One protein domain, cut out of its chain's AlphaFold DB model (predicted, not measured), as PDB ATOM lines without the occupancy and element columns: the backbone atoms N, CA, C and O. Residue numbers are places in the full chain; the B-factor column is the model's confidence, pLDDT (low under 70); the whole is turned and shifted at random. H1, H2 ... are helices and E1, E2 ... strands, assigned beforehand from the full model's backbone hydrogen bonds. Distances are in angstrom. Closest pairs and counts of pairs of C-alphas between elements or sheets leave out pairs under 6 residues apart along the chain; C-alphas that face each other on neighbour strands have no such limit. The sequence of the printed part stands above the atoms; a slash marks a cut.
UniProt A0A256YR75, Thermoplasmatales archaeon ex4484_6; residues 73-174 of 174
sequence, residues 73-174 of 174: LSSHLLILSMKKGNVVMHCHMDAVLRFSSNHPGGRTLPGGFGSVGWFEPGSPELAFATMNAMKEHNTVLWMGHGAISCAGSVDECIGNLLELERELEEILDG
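This is residues 73 to 174 of the 174 residues of a protein of Thermoplasmatales archaeon ex4484_6 (UniProt A0A256YR75). What does the model look like? A four-stranded sheet is the core of three layers, with the long helix H4 slanting over one face and H1 and H3 side by side over the other. H2 packs on the later part of H4, by residues 164 to 172. What is it made of? The printed part has 102 residues with four named helices and four named strands, in the order H1 E1 H2 E2 H3 E3 E4 H4; the class is mixed, helices and strands, and the mixed sheet runs E1 E4 E3 E2. How large is it? It is compact, with a radius of gyration of the C-alphas of 12.3 A and spans of 38 by 28 by 20 A.

Where do the first elements lie? H1 is residues 73 to 82, beginning at C-alpha 73 (217.465, 256.823, 232.738), E1 is 87 to 91, H2 is 94 to 102 and E2 is 114 to 116. What follows? H3 is residues 124 to 133 and 14.3 A long, E3 is 139 to 142 and E4 is 146 to 151, 17.1 A long. Where does the last helix end? H4, residues 154 to 173, is 28.5 A long and ends at C-alpha 173 (194.741, 254.868, 207.474).

How are the strands paired? E1 and E4 are antiparallel at 165 degrees, with N 89 and O 149 2.9 A apart. The hairpin E3 and E4 is antiparallel, with N 140 and O 148 2.8 A apart, and E3 and E2 are parallel, with N 116 and O 141 2.9 A apart. Which helices are on the sheet? H4 is over E1, E4 and E3 at a height of 9.7 A over the sheet, its closest C-alphas to E4 being Cys 157 and Ala 151, 5.5 A apart. On the opposite face H1 and H3 touch at Ser 75 and Ala 127, their closest C-alphas, 4.2 A apart, with a shallow tilt of 33 degrees, only just short of steep. H2 is also on the sheet and touches H4, with C-alphas 95 and 169 closest at 5.5 A. Which units join strands through helices? E2, H3, E3 is a strand-helix-strand unit, two parallel neighbour strands with a helix between, and E1, H2, E2 is a split one, with E4 and E3 between its strands; both crossovers are right-handed. Are the helix backbones within hydrogen-bond range? In H1, H3 and H4 every O i to N i+4 pair is, and in H2 4 of 5 are.

How far does it reach? The two C-alphas farthest apart are those of Ser 81 and Gly 174, at 38.3 A. Is it whole? The printed part has no cut, and the link from H2 to E2, 11 residues, is long. Where is confidence low? Residue 105 is under 70, and the mean pLDDT of the printed part is 93.1.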
ATOM      1  N   LEU A  73     216.036 256.544 232.811       95.44
ATOM      2  CA  LEU A  73     217.465 256.823 232.738       95.44
ATOM      3  C   LEU A  73     218.278 255.642 232.183       95.44
ATOM      4  O   LEU A  73     219.196 255.859 231.399       95.44
ATOM      5  N   SER A  74     217.934 254.402 232.546       95.88
ATOM      6  CA  SER A  74     218.602 253.184 232.064       95.88
ATOM      7  C   SER A  74     218.705 253.134 230.536       95.88
ATOM      8  O   SER A  74     219.788 252.890 230.003       95.88
ATOM      9  N   SER A  75     217.600 253.408 229.833       97.00
ATOM     10  CA  SER A  75     217.556 253.416 228.368       97.00
ATOM     11  C   SER A  75     218.449 254.520 227.808       97.00
ATOM     12  O   SER A  75     219.262 254.257 226.927       97.00
ATOM     13  N   HIS A  76     218.376 255.732 228.366       96.94
ATOM     14  CA  HIS A  76     219.216 256.852 227.932       96.94
ATOM     15  C   HIS A  76     220.713 256.560 228.097       96.94
ATOM     16  O   HIS A  76     221.479 256.781 227.161       96.94
ATOM     17  N   LEU A  77     221.134 256.030 229.251       95.81
ATOM     18  CA  LEU A  77     222.544 255.729 229.514       95.81
ATOM     19  C   LEU A  77     223.083 254.646 228.570       95.81
ATOM     20  O   LEU A  77     224.151 254.825 227.990       95.81
ATOM     21  N   LEU A  78     222.349 253.546 228.377       96.25
ATOM     22  CA  LEU A  78     222.793 252.474 227.478       96.25
ATOM     23  C   LEU A  78     222.848 252.911 226.011       96.25
ATOM     24  O   LEU A  78     223.706 252.458 225.258       96.25
ATOM     25  N   ILE A  79     221.939 253.787 225.582       96.25
ATOM     26  CA  ILE A  79     221.960 254.308 224.215       96.25
ATOM     27  C   ILE A  79     223.148 255.257 224.028       96.25
ATOM     28  O   ILE A  79     223.887 255.121 223.052       96.25
ATOM     29  N   LEU A  80     223.375 256.181 224.968       95.06
ATOM     30  CA  LEU A  80     224.491 257.130 224.908       95.06
ATOM     31  C   LEU A  80     225.862 256.446 224.992       95.06
ATOM     32  O   LEU A  80     226.826 256.963 224.437       95.06
ATOM     33  N   SER A  81     225.975 255.290 225.654       94.00
ATOM     34  CA  SER A  81     227.246 254.555 225.710       94.00
ATOM     35  C   SER A  81     227.609 253.843 224.415       94.00
ATOM     36  O   SER A  81     228.787 253.604 224.153       94.00
ATOM     37  N   MET A  82     226.611 253.481 223.608       92.25
ATOM     38  CA  MET A  82     226.820 252.684 222.401       92.25
ATOM     39  C   MET A  82     226.760 253.510 221.113       92.25
ATOM     40  O   MET A  82     227.436 253.187 220.132       92.25
ATOM     41  N   LYS A  83     225.909 254.540 221.070       90.19
ATOM     42  CA  LYS A  83     225.703 255.372 219.886       90.19
ATOM     43  C   LYS A  83     226.715 256.505 219.871       90.19
ATOM     44  O   LYS A  83     227.136 257.023 220.892       90.19
ATOM     45  N   LYS A  84     227.069 256.933 218.660       79.00
ATOM     46  CA  LYS A  84     227.866 258.151 218.451       79.00
ATOM     47  C   LYS A  84     227.033 259.433 218.584       79.00
ATOM     48  O   LYS A  84     227.606 260.517 218.595       79.00
ATOM     49  N   GLY A  85     225.704 259.308 218.596       79.81
ATOM     50  CA  GLY A  85     224.786 260.423 218.790       79.81
ATOM     51  C   GLY A  85     224.822 260.900 220.237       79.81
ATOM     52  O   GLY A  85     224.849 260.088 221.156       79.81
ATOM     53  N   ASN A  86     224.816 262.217 220.428       89.06
ATOM     54  CA  ASN A  86     224.865 262.835 221.758       89.06
ATOM     55  C   ASN A  86     223.472 263.219 222.277       89.06
ATOM     56  O   ASN A  86     223.362 263.806 223.351       89.06
ATOM     57  N   VAL A  87     222.416 262.927 221.512       96.69
ATOM     58  CA  VAL A  87     221.032 263.236 221.867       96.69
ATOM     59  C   VAL A  87     220.213 261.955 221.834       96.69
ATOM     60  O   VAL A  87     220.287 261.189 220.874       96.69
ATOM     61  N   VAL A  88     219.424 261.739 222.884       97.69
ATOM     62  CA  VAL A  88     218.426 260.671 222.974       97.69
ATOM     63  C   VAL A  88     217.106 261.309 223.368       97.69
ATOM     64  O   VAL A  88     217.038 261.996 224.386       97.69
ATOM     65  N   MET A  89     216.071 261.088 222.567       97.25
ATOM     66  CA  MET A  89     214.751 261.675 222.765       97.25
ATOM     67  C   MET A  89     213.697 260.579 222.792       97.25
ATOM     68  O   MET A  89     213.620 259.776 221.866       97.25
ATOM     69  N   HIS A  90     212.893 260.570 223.850       97.50
ATOM     70  CA  HIS A  90     211.720 259.720 223.994       97.50
ATOM     71  C   HIS A  90     210.463 260.593 224.021       97.50
ATOM     72  O   HIS A  90     210.465 261.653 224.650       97.50
ATOM     73  N   CYS A  91     209.403 260.154 223.346       95.56
ATOM     74  CA  CYS A  91     208.097 260.801 223.390       95.56
ATOM     75  C   CYS A  91     206.964 259.836 223.017       95.56
ATOM     76  O   CYS A  91     207.188 258.738 222.495       95.56
ATOM     77  N   HIS A  92     205.733 260.263 223.298       95.69
ATOM     78  CA  HIS A  92     204.497 259.534 223.012       95.69
ATOM     79  C   HIS A  92     203.699 260.296 221.949       95.69
ATOM     80  O   HIS A  92     202.995 261.249 222.274       95.69
ATOM     81  N   MET A  93     203.848 259.916 220.681       94.62
ATOM     82  CA  MET A  93     203.094 260.513 219.570       94.62
ATOM     83  C   MET A  93     201.797 259.728 219.294       94.62
ATOM     84  O   MET A  93     201.653 258.592 219.753       94.62
ATOM     85  N   ASP A  94     200.833 260.331 218.595       94.31
ATOM     86  CA  ASP A  94     199.470 259.797 218.465       94.31
ATOM     87  C   ASP A  94     199.426 258.492 217.659       94.31
ATOM     88  O   ASP A  94     198.939 257.467 218.151       94.31
ATOM     89  N   ALA A  95     199.984 258.490 216.448       94.00
ATOM     90  CA  ALA A  95     200.020 257.317 215.585       94.00
ATOM     91  C   ALA A  95     200.892 256.217 216.190       94.00
ATOM     92  O   ALA A  95     200.497 255.049 216.184       94.00
ATOM     93  N   VAL A  96     202.016 256.579 216.815       93.81
ATOM     94  CA  VAL A  96     202.824 255.670 217.642       93.81
ATOM     95  C   VAL A  96     201.981 254.955 218.704       93.81
ATOM     96  O   VAL A  96     202.025 253.723 218.797       93.81
ATOM     97  N   LEU A  97     201.187 255.677 219.498       94.25
ATOM     98  CA  LEU A  97     200.354 255.076 220.545       94.25
ATOM     99  C   LEU A  97     199.235 254.201 219.964       94.25
ATOM    100  O   LEU A  97     199.022 253.072 220.421       94.25
ATOM    101  N   ARG A  98     198.543 254.686 218.929       93.88
ATOM    102  CA  ARG A  98     197.454 253.960 218.257       93.88
ATOM    103  C   ARG A  98     197.943 252.678 217.591       93.88
ATOM    104  O   ARG A  98     197.326 251.625 217.775       93.88
ATOM    105  N   PHE A  99     199.048 252.747 216.853       92.06
ATOM    106  CA  PHE A  99     199.654 251.594 216.196       92.06
ATOM    107  C   PHE A  99     200.115 250.576 217.232       92.06
ATOM    108  O   PHE A  99     199.709 249.414 217.188       92.06
ATOM    109  N   SER A 100     200.894 251.032 218.214       90.19
ATOM    110  CA  SER A 100     201.533 250.161 219.196       90.19
ATOM    111  C   SER A 100     200.559 249.460 220.150       90.19
ATOM    112  O   SER A 100     200.916 248.448 220.749       90.19
ATOM    113  N   SER A 101     199.325 249.955 220.268       86.31
ATOM    114  CA  SER A 101     198.269 249.319 221.064       86.31
ATOM    115  C   SER A 101     197.497 248.237 220.303       86.31
ATOM    116  O   SER A 101     196.890 247.369 220.925       86.31
ATOM    117  N   ASN A 102     197.491 248.287 218.967       80.25
ATOM    118  CA  ASN A 102     196.566 247.500 218.140       80.25
ATOM    119  C   ASN A 102     197.252 246.588 217.115       80.25
ATOM    120  O   ASN A 102     196.580 245.775 216.482       80.25
ATOM    121  N   HIS A 103     198.572 246.694 216.957       78.75
ATOM    122  CA  HIS A 103     199.337 245.914 215.987       78.75
ATOM    123  C   HIS A 103     200.369 245.023 216.683       78.75
ATOM    124  O   HIS A 103     200.926 245.405 217.711       78.75
ATOM    125  N   PRO A 104     200.666 243.829 216.144       72.00
ATOM    126  CA  PRO A 104     201.821 243.068 216.591       72.00
ATOM    127  C   PRO A 104     203.101 243.803 216.167       72.00
ATOM    128  O   PRO A 104     203.283 244.126 214.995       72.00
ATOM    129  N   GLY A 105     204.001 244.061 217.116       64.94
ATOM    130  CA  GLY A 105     205.315 244.624 216.806       64.94
ATOM    131  C   GLY A 105     206.169 243.638 216.002       64.94
ATOM    132  O   GLY A 105     206.043 242.420 216.151       64.94
ATOM    133  N   GLY A 106     207.072 244.155 215.172       71.62
ATOM    134  CA  GLY A 106     208.089 243.382 214.449       71.62
ATOM    135  C   GLY A 106     209.482 243.965 214.680       71.62
ATOM    136  O   GLY A 106     209.605 245.161 214.911       71.62
ATOM    137  N   ARG A 107     210.558 243.164 214.620       75.00
ATOM    138  CA  ARG A 107     211.922 243.678 214.897       75.00
ATOM    139  C   ARG A 107     212.278 244.918 214.068       75.00
ATOM    140  O   ARG A 107     212.919 245.820 214.597       75.00
ATOM    141  N   THR A 108     211.813 244.961 212.823       89.12
ATOM    142  CA  THR A 108     211.994 246.077 211.897       89.12
ATOM    143  C   THR A 108     210.651 246.429 211.263       89.12
ATOM    144  O   THR A 108     209.923 245.545 210.811       89.12
ATOM    145  N   LEU A 109     210.333 247.717 211.254       89.62
ATOM    146  CA  LEU A 109     209.166 248.338 210.640       89.62
ATOM    147  C   LEU A 109     209.542 248.925 209.262       89.62
ATOM    148  O   LEU A 109     210.736 249.071 208.958       89.62
ATOM    149  N   PRO A 110     208.550 249.285 208.425       84.62
ATOM    150  CA  PRO A 110     208.775 250.125 207.247       84.62
ATOM    151  C   PRO A 110     209.578 251.394 207.584       84.62
ATOM    152  O   PRO A 110     209.662 251.793 208.744       84.62
ATOM    153  N   GLY A 111     210.266 251.973 206.598       84.44
ATOM    154  CA  GLY A 111     211.162 253.121 206.821       84.44
ATOM    155  C   GLY A 111     212.482 252.787 207.535       84.44
ATOM    156  O   GLY A 111     213.326 253.656 207.721       84.44
ATOM    157  N   GLY A 112     212.715 251.520 207.905       91.94
ATOM    158  CA  GLY A 112     213.945 251.097 208.583       91.94
ATOM    159  C   GLY A 112     213.945 251.378 210.088       91.94
ATOM    160  O   GLY A 112     215.009 251.378 210.712       91.94
ATOM    161  N   PHE A 113     212.769 251.595 210.679       95.56
ATOM    162  CA  PHE A 113     212.596 251.763 212.119       95.56
ATOM    163  C   PHE A 113     212.643 250.422 212.854       95.56
ATOM    164  O   PHE A 113     212.242 249.392 212.319       95.56
ATOM    165  N   GLY A 114     213.134 250.414 214.091       95.75
ATOM    166  CA  GLY A 114     213.089 249.226 214.944       95.75
ATOM    167  C   GLY A 114     211.793 249.160 215.749       95.75
ATOM    168  O   GLY A 114     211.158 250.186 215.984       95.75
ATOM    169  N   SER A 115     211.432 247.984 216.264       95.75
ATOM    170  CA  SER A 115     210.489 247.907 217.388       95.75
ATOM    171  C   SER A 115     210.865 246.837 218.408       95.75
ATOM    172  O   SER A 115     211.546 245.854 218.097       95.75
ATOM    173  N   VAL A 116     210.419 247.041 219.643       95.19
ATOM    174  CA  VAL A 116     210.555 246.092 220.752       95.19
ATOM    175  C   VAL A 116     209.190 245.847 221.376       95.19
ATOM    176  O   VAL A 116     208.350 246.741 221.388       95.19
ATOM    177  N   GLY A 117     208.964 244.637 221.894       93.69
ATOM    178  CA  GLY A 117     207.714 244.286 222.574       93.69
ATOM    179  C   GLY A 117     207.428 245.151 223.806       93.69
ATOM    180  O   GLY A 117     208.206 246.034 224.161       93.69
ATOM    181  N   TRP A 118     206.303 244.883 224.468       93.38
ATOM    182  CA  TRP A 118     205.967 245.593 225.698       93.38
ATOM    183  C   TRP A 118     206.904 245.174 226.838       93.38
ATOM    184  O   TRP A 118     207.086 243.983 227.099       93.38
ATOM    185  N   PHE A 119     207.463 246.169 227.518       94.75
ATOM    186  CA  PHE A 119     208.241 246.037 228.746       94.75
ATOM    187  C   PHE A 119     207.797 247.131 229.717       94.75
ATOM    188  O   PHE A 119     207.272 248.164 229.299       94.75
ATOM    189  N   GLU A 120     208.038 246.928 231.009       95.44
ATOM    190  CA  GLU A 120     207.748 247.943 232.020       95.44
ATOM    191  C   GLU A 120     208.618 249.204 231.788       95.44
ATOM    192  O   GLU A 120     209.840 249.076 231.628       95.44
ATOM    193  N   PRO A 121     208.034 250.420 231.741       94.56
ATOM    194  CA  PRO A 121     208.790 251.665 231.596       94.56
ATOM    195  C   PRO A 121     209.875 251.822 232.667       94.56
ATOM    196  O   PRO A 121     209.654 251.550 233.845       94.56
ATOM    197  N   GLY A 122     211.070 252.250 232.257       92.69
ATOM    198  CA  GLY A 122     212.239 252.361 233.142       92.69
ATOM    199  C   GLY A 122     212.912 251.043 233.558       92.69
ATOM    200  O   GLY A 122     213.960 251.080 234.212       92.69
ATOM    201  N   SER A 123     212.381 249.886 233.153       95.31
ATOM    202  CA  SER A 123     212.982 248.584 233.463       95.31
ATOM    203  C   SER A 123     214.332 248.359 232.757       95.31
ATOM    204  O   SER A 123     214.553 248.843 231.637       95.31
ATOM    205  N   PRO A 124     215.259 247.595 233.366       94.69
ATOM    206  CA  PRO A 124     216.471 247.135 232.690       94.69
ATOM    207  C   PRO A 124     216.184 246.355 231.402       94.69
ATOM    208  O   PRO A 124     216.912 246.496 230.421       94.69
ATOM    209  N   GLU A 125     215.123 245.550 231.378       96.00
ATOM    210  CA  GLU A 125     214.714 244.736 230.235       96.00
ATOM    211  C   GLU A 125     214.372 245.611 229.025       96.00
ATOM    212  O   GLU A 125     214.873 245.350 227.925       96.00
ATOM    213  N   LEU A 126     213.601 246.687 229.235       96.44
ATOM    214  CA  LEU A 126     213.314 247.682 228.199       96.44
ATOM    215  C   LEU A 126     214.604 248.320 227.676       96.44
ATOM    216  O   LEU A 126     214.796 248.436 226.462       96.44
ATOM    217  N   ALA A 127     215.508 248.698 228.582       96.62
ATOM    218  CA  ALA A 127     216.767 249.342 228.228       96.62
ATOM    219  C   ALA A 127     217.652 248.420 227.368       96.62
ATOM    220  O   ALA A 127     218.138 248.837 226.315       96.62
ATOM    221  N   PHE A 128     217.808 247.146 227.744       96.56
ATOM    222  CA  PHE A 128     218.590 246.174 226.974       96.56
ATOM    223  C   PHE A 128     217.941 245.805 225.635       96.56
ATOM    224  O   PHE A 128     218.649 245.680 224.630       96.56
ATOM    225  N   ALA A 129     216.615 245.649 225.590       96.00
ATOM    226  CA  ALA A 129     215.891 245.387 224.349       96.00
ATOM    227  C   ALA A 129     216.061 246.551 223.362       96.00
ATOM    228  O   ALA A 129     216.405 246.334 222.195       96.00
ATOM    229  N   THR A 130     215.906 247.783 223.854       96.56
ATOM    230  CA  THR A 130     216.093 249.014 223.076       96.56
ATOM    231  C   THR A 130     217.524 249.142 222.581       96.56
ATOM    232  O   THR A 130     217.738 249.342 221.388       96.56
ATOM    233  N   MET A 131     218.508 248.948 223.462       95.12
ATOM    234  CA  MET A 131     219.931 248.941 223.119       95.12
ATOM    235  C   MET A 131     220.214 247.942 221.989       95.12
ATOM    236  O   MET A 131     220.897 248.259 221.019       95.12
ATOM    237  N   ASN A 132     219.656 246.731 222.063       95.19
ATOM    238  CA  ASN A 132     219.862 245.732 221.023       95.19
ATOM    239  C   ASN A 132     219.226 246.125 219.680       95.19
ATOM    240  O   ASN A 132     219.885 245.977 218.653       95.19
ATOM    241  N   ALA A 133     217.995 246.646 219.680       95.75
ATOM    242  CA  ALA A 133     217.350 247.160 218.467       95.75
ATOM    243  C   ALA A 133     218.129 248.349 217.874       95.75
ATOM    244  O   ALA A 133     218.331 248.439 216.664       95.75
ATOM    245  N   MET A 134     218.668 249.217 218.729       95.62
ATOM    246  CA  MET A 134     219.462 250.362 218.303       95.62
ATOM    247  C   MET A 134     220.816 249.990 217.686       95.62
ATOM    248  O   MET A 134     221.482 250.852 217.126       95.62
ATOM    249  N   LYS A 135     221.251 248.726 217.688       93.81
ATOM    250  CA  LYS A 135     222.437 248.335 216.900       93.81
ATOM    251  C   LYS A 135     222.224 248.539 215.398       93.81
ATOM    252  O   LYS A 135     223.172 248.881 214.699       93.81
ATOM    253  N   GLU A 136     220.991 248.361 214.934       94.31
ATOM    254  CA  GLU A 136     220.620 248.425 213.516       94.31
ATOM    255  C   GLU A 136     219.742 249.642 213.196       94.31
ATOM    256  O   GLU A 136     219.691 250.083 212.051       94.31
ATOM    257  N   HIS A 137     219.108 250.236 214.212       95.62
ATOM    258  CA  HIS A 137     218.149 251.329 214.052       95.62
ATOM    259  C   HIS A 137     218.566 252.573 214.852       95.62
ATOM    260  O   HIS A 137     219.236 252.475 215.881       95.62
ATOM    261  N   ASN A 138     218.187 253.766 214.390       95.50
ATOM    262  CA  ASN A 138     218.358 255.010 215.163       95.50
ATOM    263  C   ASN A 138     217.087 255.410 215.915       95.50
ATOM    264  O   ASN A 138     217.178 256.113 216.917       95.50
ATOM    265  N   THR A 139     215.930 254.912 215.476       97.38
ATOM    266  CA  THR A 139     214.634 255.121 216.123       97.38
ATOM    267  C   THR A 139     213.958 253.777 216.340       97.38
ATOM    268  O   THR A 139     213.956 252.919 215.452       97.38
ATOM    269  N   VAL A 140     213.424 253.586 217.543       97.44
ATOM    270  CA  VAL A 140     212.806 252.341 217.993       97.44
ATOM    271  C   VAL A 140     211.436 252.645 218.586       97.44
ATOM    272  O   VAL A 140     211.310 253.482 219.478       97.44
ATOM    273  N   LEU A 141     210.423 251.934 218.102       97.12
ATOM    274  CA  LEU A 141     209.084 251.909 218.672       97.12
ATOM    275  C   LEU A 141     209.045 250.979 219.897       97.12
ATOM    276  O   LEU A 141     209.471 249.823 219.831       97.12
ATOM    277  N   TRP A 142     208.501 251.469 221.004       96.25
ATOM    278  CA  TRP A 142     208.198 250.709 222.213       96.25
ATOM    279  C   TRP A 142     206.717 250.349 222.232       96.25
ATOM    280  O   TRP A 142     205.856 251.218 222.399       96.25
ATOM    281  N   MET A 143     206.419 249.062 222.049       94.69
ATOM    282  CA  MET A 143     205.038 248.612 221.907       94.69
ATOM    283  C   MET A 143     204.208 248.930 223.160       94.69
ATOM    284  O   MET A 143     204.585 248.538 224.263       94.69
ATOM    285  N   GLY A 144     203.081 249.631 222.992       92.62
ATOM    286  CA  GLY A 144     202.181 250.058 224.064       92.62
ATOM    287  C   GLY A 144     202.697 251.217 224.925       92.62
ATOM    288  O   GLY A 144     202.158 251.422 226.011       92.62
ATOM    289  N   HIS A 145     203.742 251.938 224.496       94.00
ATOM    290  CA  HIS A 145     204.328 253.020 225.291       94.00
ATOM    291  C   HIS A 145     204.664 254.276 224.477       94.00
ATOM    292  O   HIS A 145     204.151 255.346 224.779       94.00
ATOM    293  N   GLY A 146     205.521 254.186 223.460       95.94
ATOM    294  CA  GLY A 146     206.020 255.377 222.770       95.94
ATOM    295  C   GLY A 146     207.140 255.069 221.790       95.94
ATOM    296  O   GLY A 146     207.316 253.924 221.389       95.94
ATOM    297  N   ALA A 147     207.926 256.073 221.419       97.44
ATOM    298  CA  ALA A 147     209.104 255.890 220.577       97.44
ATOM    299  C   ALA A 147     210.328 256.567 221.190       97.44
ATOM    300  O   ALA A 147     210.213 257.497 221.991       97.44
ATOM    301  N   ILE A 148     211.509 256.081 220.825       98.06
ATOM    302  CA  ILE A 148     212.786 256.645 221.251       98.06
ATOM    303  C   ILE A 148     213.737 256.747 220.060       98.06
ATOM    304  O   ILE A 148     213.851 255.815 219.263       98.06
ATOM    305  N   SER A 149     214.425 257.878 219.933       97.94
ATOM    306  CA  SER A 149     215.388 258.150 218.866       97.94
ATOM    307  C   SER A 149     216.728 258.605 219.428       97.94
ATOM    308  O   SER A 149     216.783 259.244 220.480       97.94
ATOM    309  N   CYS A 150     217.810 258.276 218.726       97.75
ATOM    310  CA  CYS A 150     219.151 258.770 219.004       97.75
ATOM    311  C   CYS A 150     219.800 259.340 217.741       97.75
ATOM    312  O   CYS A 150     219.860 258.665 216.711       97.75
ATOM    313  N   ALA A 151     220.319 260.564 217.842       96.88
ATOM    314  CA  ALA A 151     220.908 261.289 216.722       96.88
ATOM    315  C   ALA A 151     221.995 262.286 217.167       96.88
ATOM    316  O   ALA A 151     222.345 262.381 218.350       96.88
ATOM    317  N   GLY A 152     222.578 263.008 216.202       95.94
ATOM    318  CA  GLY A 152     223.613 264.010 216.456       95.94
ATOM    319  C   GLY A 152     223.072 265.324 217.025       95.94
ATOM    320  O   GLY A 152     223.821 266.060 217.669       95.94
ATOM    321  N   SER A 153     221.784 265.608 216.822       96.38
ATOM    322  CA  SER A 153     221.116 266.832 217.266       96.38
ATOM    323  C   SER A 153     219.667 266.572 217.692       96.38
ATOM    324  O   SER A 153     219.085 265.529 217.389       96.38
ATOM    325  N   VAL A 154     219.078 267.542 218.397       95.50
ATOM    326  CA  VAL A 154     217.652 267.516 218.765       95.50
ATOM    327  C   VAL A 154     216.772 267.543 217.515       95.50
ATOM    328  O   VAL A 154     215.835 266.754 217.426       95.50
ATOM    329  N   ASP A 155     217.114 268.373 216.526       97.31
ATOM    330  CA  ASP A 155     216.364 268.484 215.269       97.31
ATOM    331  C   ASP A 155     216.342 267.162 214.492       97.31
ATOM    332  O   ASP A 155     215.303 266.774 213.966       97.31
ATOM    333  N   GLU A 156     217.464 266.431 214.456       97.38
ATOM    334  CA  GLU A 156     217.516 265.105 213.832       97.38
ATOM    335  C   GLU A 156     216.656 264.084 214.587       97.38
ATOM    336  O   GLU A 156     215.938 263.311 213.958       97.38
ATOM    337  N   CYS A 157     216.680 264.084 215.926       97.19
ATOM    338  CA  CYS A 157     215.797 263.223 216.718       97.19
ATOM    339  C   CYS A 157     214.321 263.507 216.414       97.19
ATOM    340  O   CYS A 157     213.565 262.571 216.158       97.19
ATOM    341  N   ILE A 158     213.922 264.783 216.408       97.38
ATOM    342  CA  ILE A 158     212.555 265.201 216.074       97.38
ATOM    343  C   ILE A 158     212.201 264.757 214.653       97.38
ATOM    344  O   ILE A 158     211.151 264.154 214.456       97.38
ATOM    345  N   GLY A 159     213.084 264.989 213.678       97.81
ATOM    346  CA  GLY A 159     212.883 264.566 212.293       97.81
ATOM    347  C   GLY A 159     212.636 263.062 212.167       97.81
ATOM    348  O   GLY A 159     211.646 262.657 211.562       97.81
ATOM    349  N   ASN A 160     213.472 262.237 212.805       97.06
ATOM    350  CA  ASN A 160     213.318 260.782 212.778       97.06
ATOM    351  C   ASN A 160     212.016 260.310 213.452       97.06
ATOM    352  O   ASN A 160     211.431 259.313 213.037       97.06
ATOM    353  N   LEU A 161     211.594 260.979 214.530       97.88
ATOM    354  CA  LEU A 161     210.360 260.654 215.251       97.88
ATOM    355  C   LEU A 161     209.123 261.040 214.433       97.88
ATOM    356  O   LEU A 161     208.194 260.245 214.339       97.88
ATOM    357  N   LEU A 162     209.126 262.215 213.797       97.56
ATOM    358  CA  LEU A 162     208.054 262.645 212.896       97.56
ATOM    359  C   LEU A 162     207.961 261.766 211.644       97.56
ATOM    360  O   LEU A 162     206.869 261.530 211.138       97.56
ATOM    361  N   GLU A 163     209.092 261.270 211.145       97.31
ATOM    362  CA  GLU A 163     209.094 260.316 210.040       97.31
ATOM    363  C   GLU A 163     208.461 258.982 210.447       97.31
ATOM    364  O   GLU A 163     207.600 258.486 209.727       97.31
ATOM    365  N   LEU A 164     208.817 258.445 211.621       96.62
ATOM    366  CA  LEU A 164     208.151 257.263 212.171       96.62
ATOM    367  C   LEU A 164     206.643 257.493 212.314       96.62
ATOM    368  O   LEU A 164     205.866 256.636 211.909       96.62
ATOM    369  N   GLU A 165     206.236 258.632 212.879       96.06
ATOM    370  CA  GLU A 165     204.822 258.974 213.050       96.06
ATOM    371  C   GLU A 165     204.075 258.917 211.713       96.06
ATOM    372  O   GLU A 165     203.081 258.205 211.606       96.06
ATOM    373  N   ARG A 166     204.607 259.568 210.669       95.88
ATOM    374  CA  ARG A 166     204.017 259.573 209.323       95.88
ATOM    375  C   ARG A 166     203.874 258.164 208.739       95.88
ATOM    376  O   ARG A 166     202.814 257.826 208.227       95.88
ATOM    377  N   GLU A 167     204.921 257.339 208.814       94.44
ATOM    378  CA  GLU A 167     204.857 255.960 208.299       94.44
ATOM    379  C   GLU A 167     203.787 255.133 209.033       94.44
ATOM    380  O   GLU A 167     203.103 254.314 208.422       94.44
ATOM    381  N   LEU A 168     203.620 255.334 210.344       93.94
ATOM    382  CA  LEU A 168     202.588 254.641 211.114       93.94
ATOM    383  C   LEU A 168     201.181 255.170 210.813       93.94
ATOM    384  O   LEU A 168     200.253 254.365 210.767       93.94
ATOM    385  N   GLU A 169     201.012 256.475 210.583       94.31
ATOM    386  CA  GLU A 169     199.743 257.055 210.114       94.31
ATOM    387  C   GLU A 169     199.306 256.424 208.790       94.31
ATOM    388  O   GLU A 169     198.177 255.953 208.684       94.31
ATOM    389  N   GLU A 170     200.214 256.320 207.815       92.62
ATOM    390  CA  GLU A 170     199.920 255.706 206.514       92.62
ATOM    391  C   GLU A 170     199.466 254.243 206.640       92.62
ATOM    392  O   GLU A 170     198.585 253.802 205.903       92.62
ATOM    393  N   ILE A 171     200.034 253.491 207.588       90.25
ATOM    394  CA  ILE A 171     199.622 252.106 207.860       90.25
ATOM    395  C   ILE A 171     198.262 252.051 208.566       90.25
ATOM    396  O   ILE A 171     197.491 251.127 208.327       90.25
ATOM    397  N   LEU A 172     197.979 252.994 209.465       90.50
ATOM    398  CA  LEU A 172     196.722 253.035 210.214       90.50
ATOM    399  C   LEU A 172     195.530 253.469 209.354       90.50
ATOM    400  O   LEU A 172     194.406 253.055 209.643       90.50
ATOM    401  N   ASP A 173     195.772 254.308 208.350       89.81
ATOM    402  CA  ASP A 173     194.741 254.868 207.474       89.81
ATOM    403  C   ASP A 173     194.491 254.026 206.204       89.81
ATOM    404  O   ASP A 173     193.506 254.266 205.497       89.81
ATOM    405  N   GLY A 174     195.368 253.056 205.910       77.94
ATOM    406  CA  GLY A 174     195.277 252.129 204.771       77.94
ATOM    407  C   GLY A 174     194.481 250.859 205.054       77.94
ATOM    408  O   GLY A 174     193.703 250.457 204.156       77.94
TER     409      GLY A 174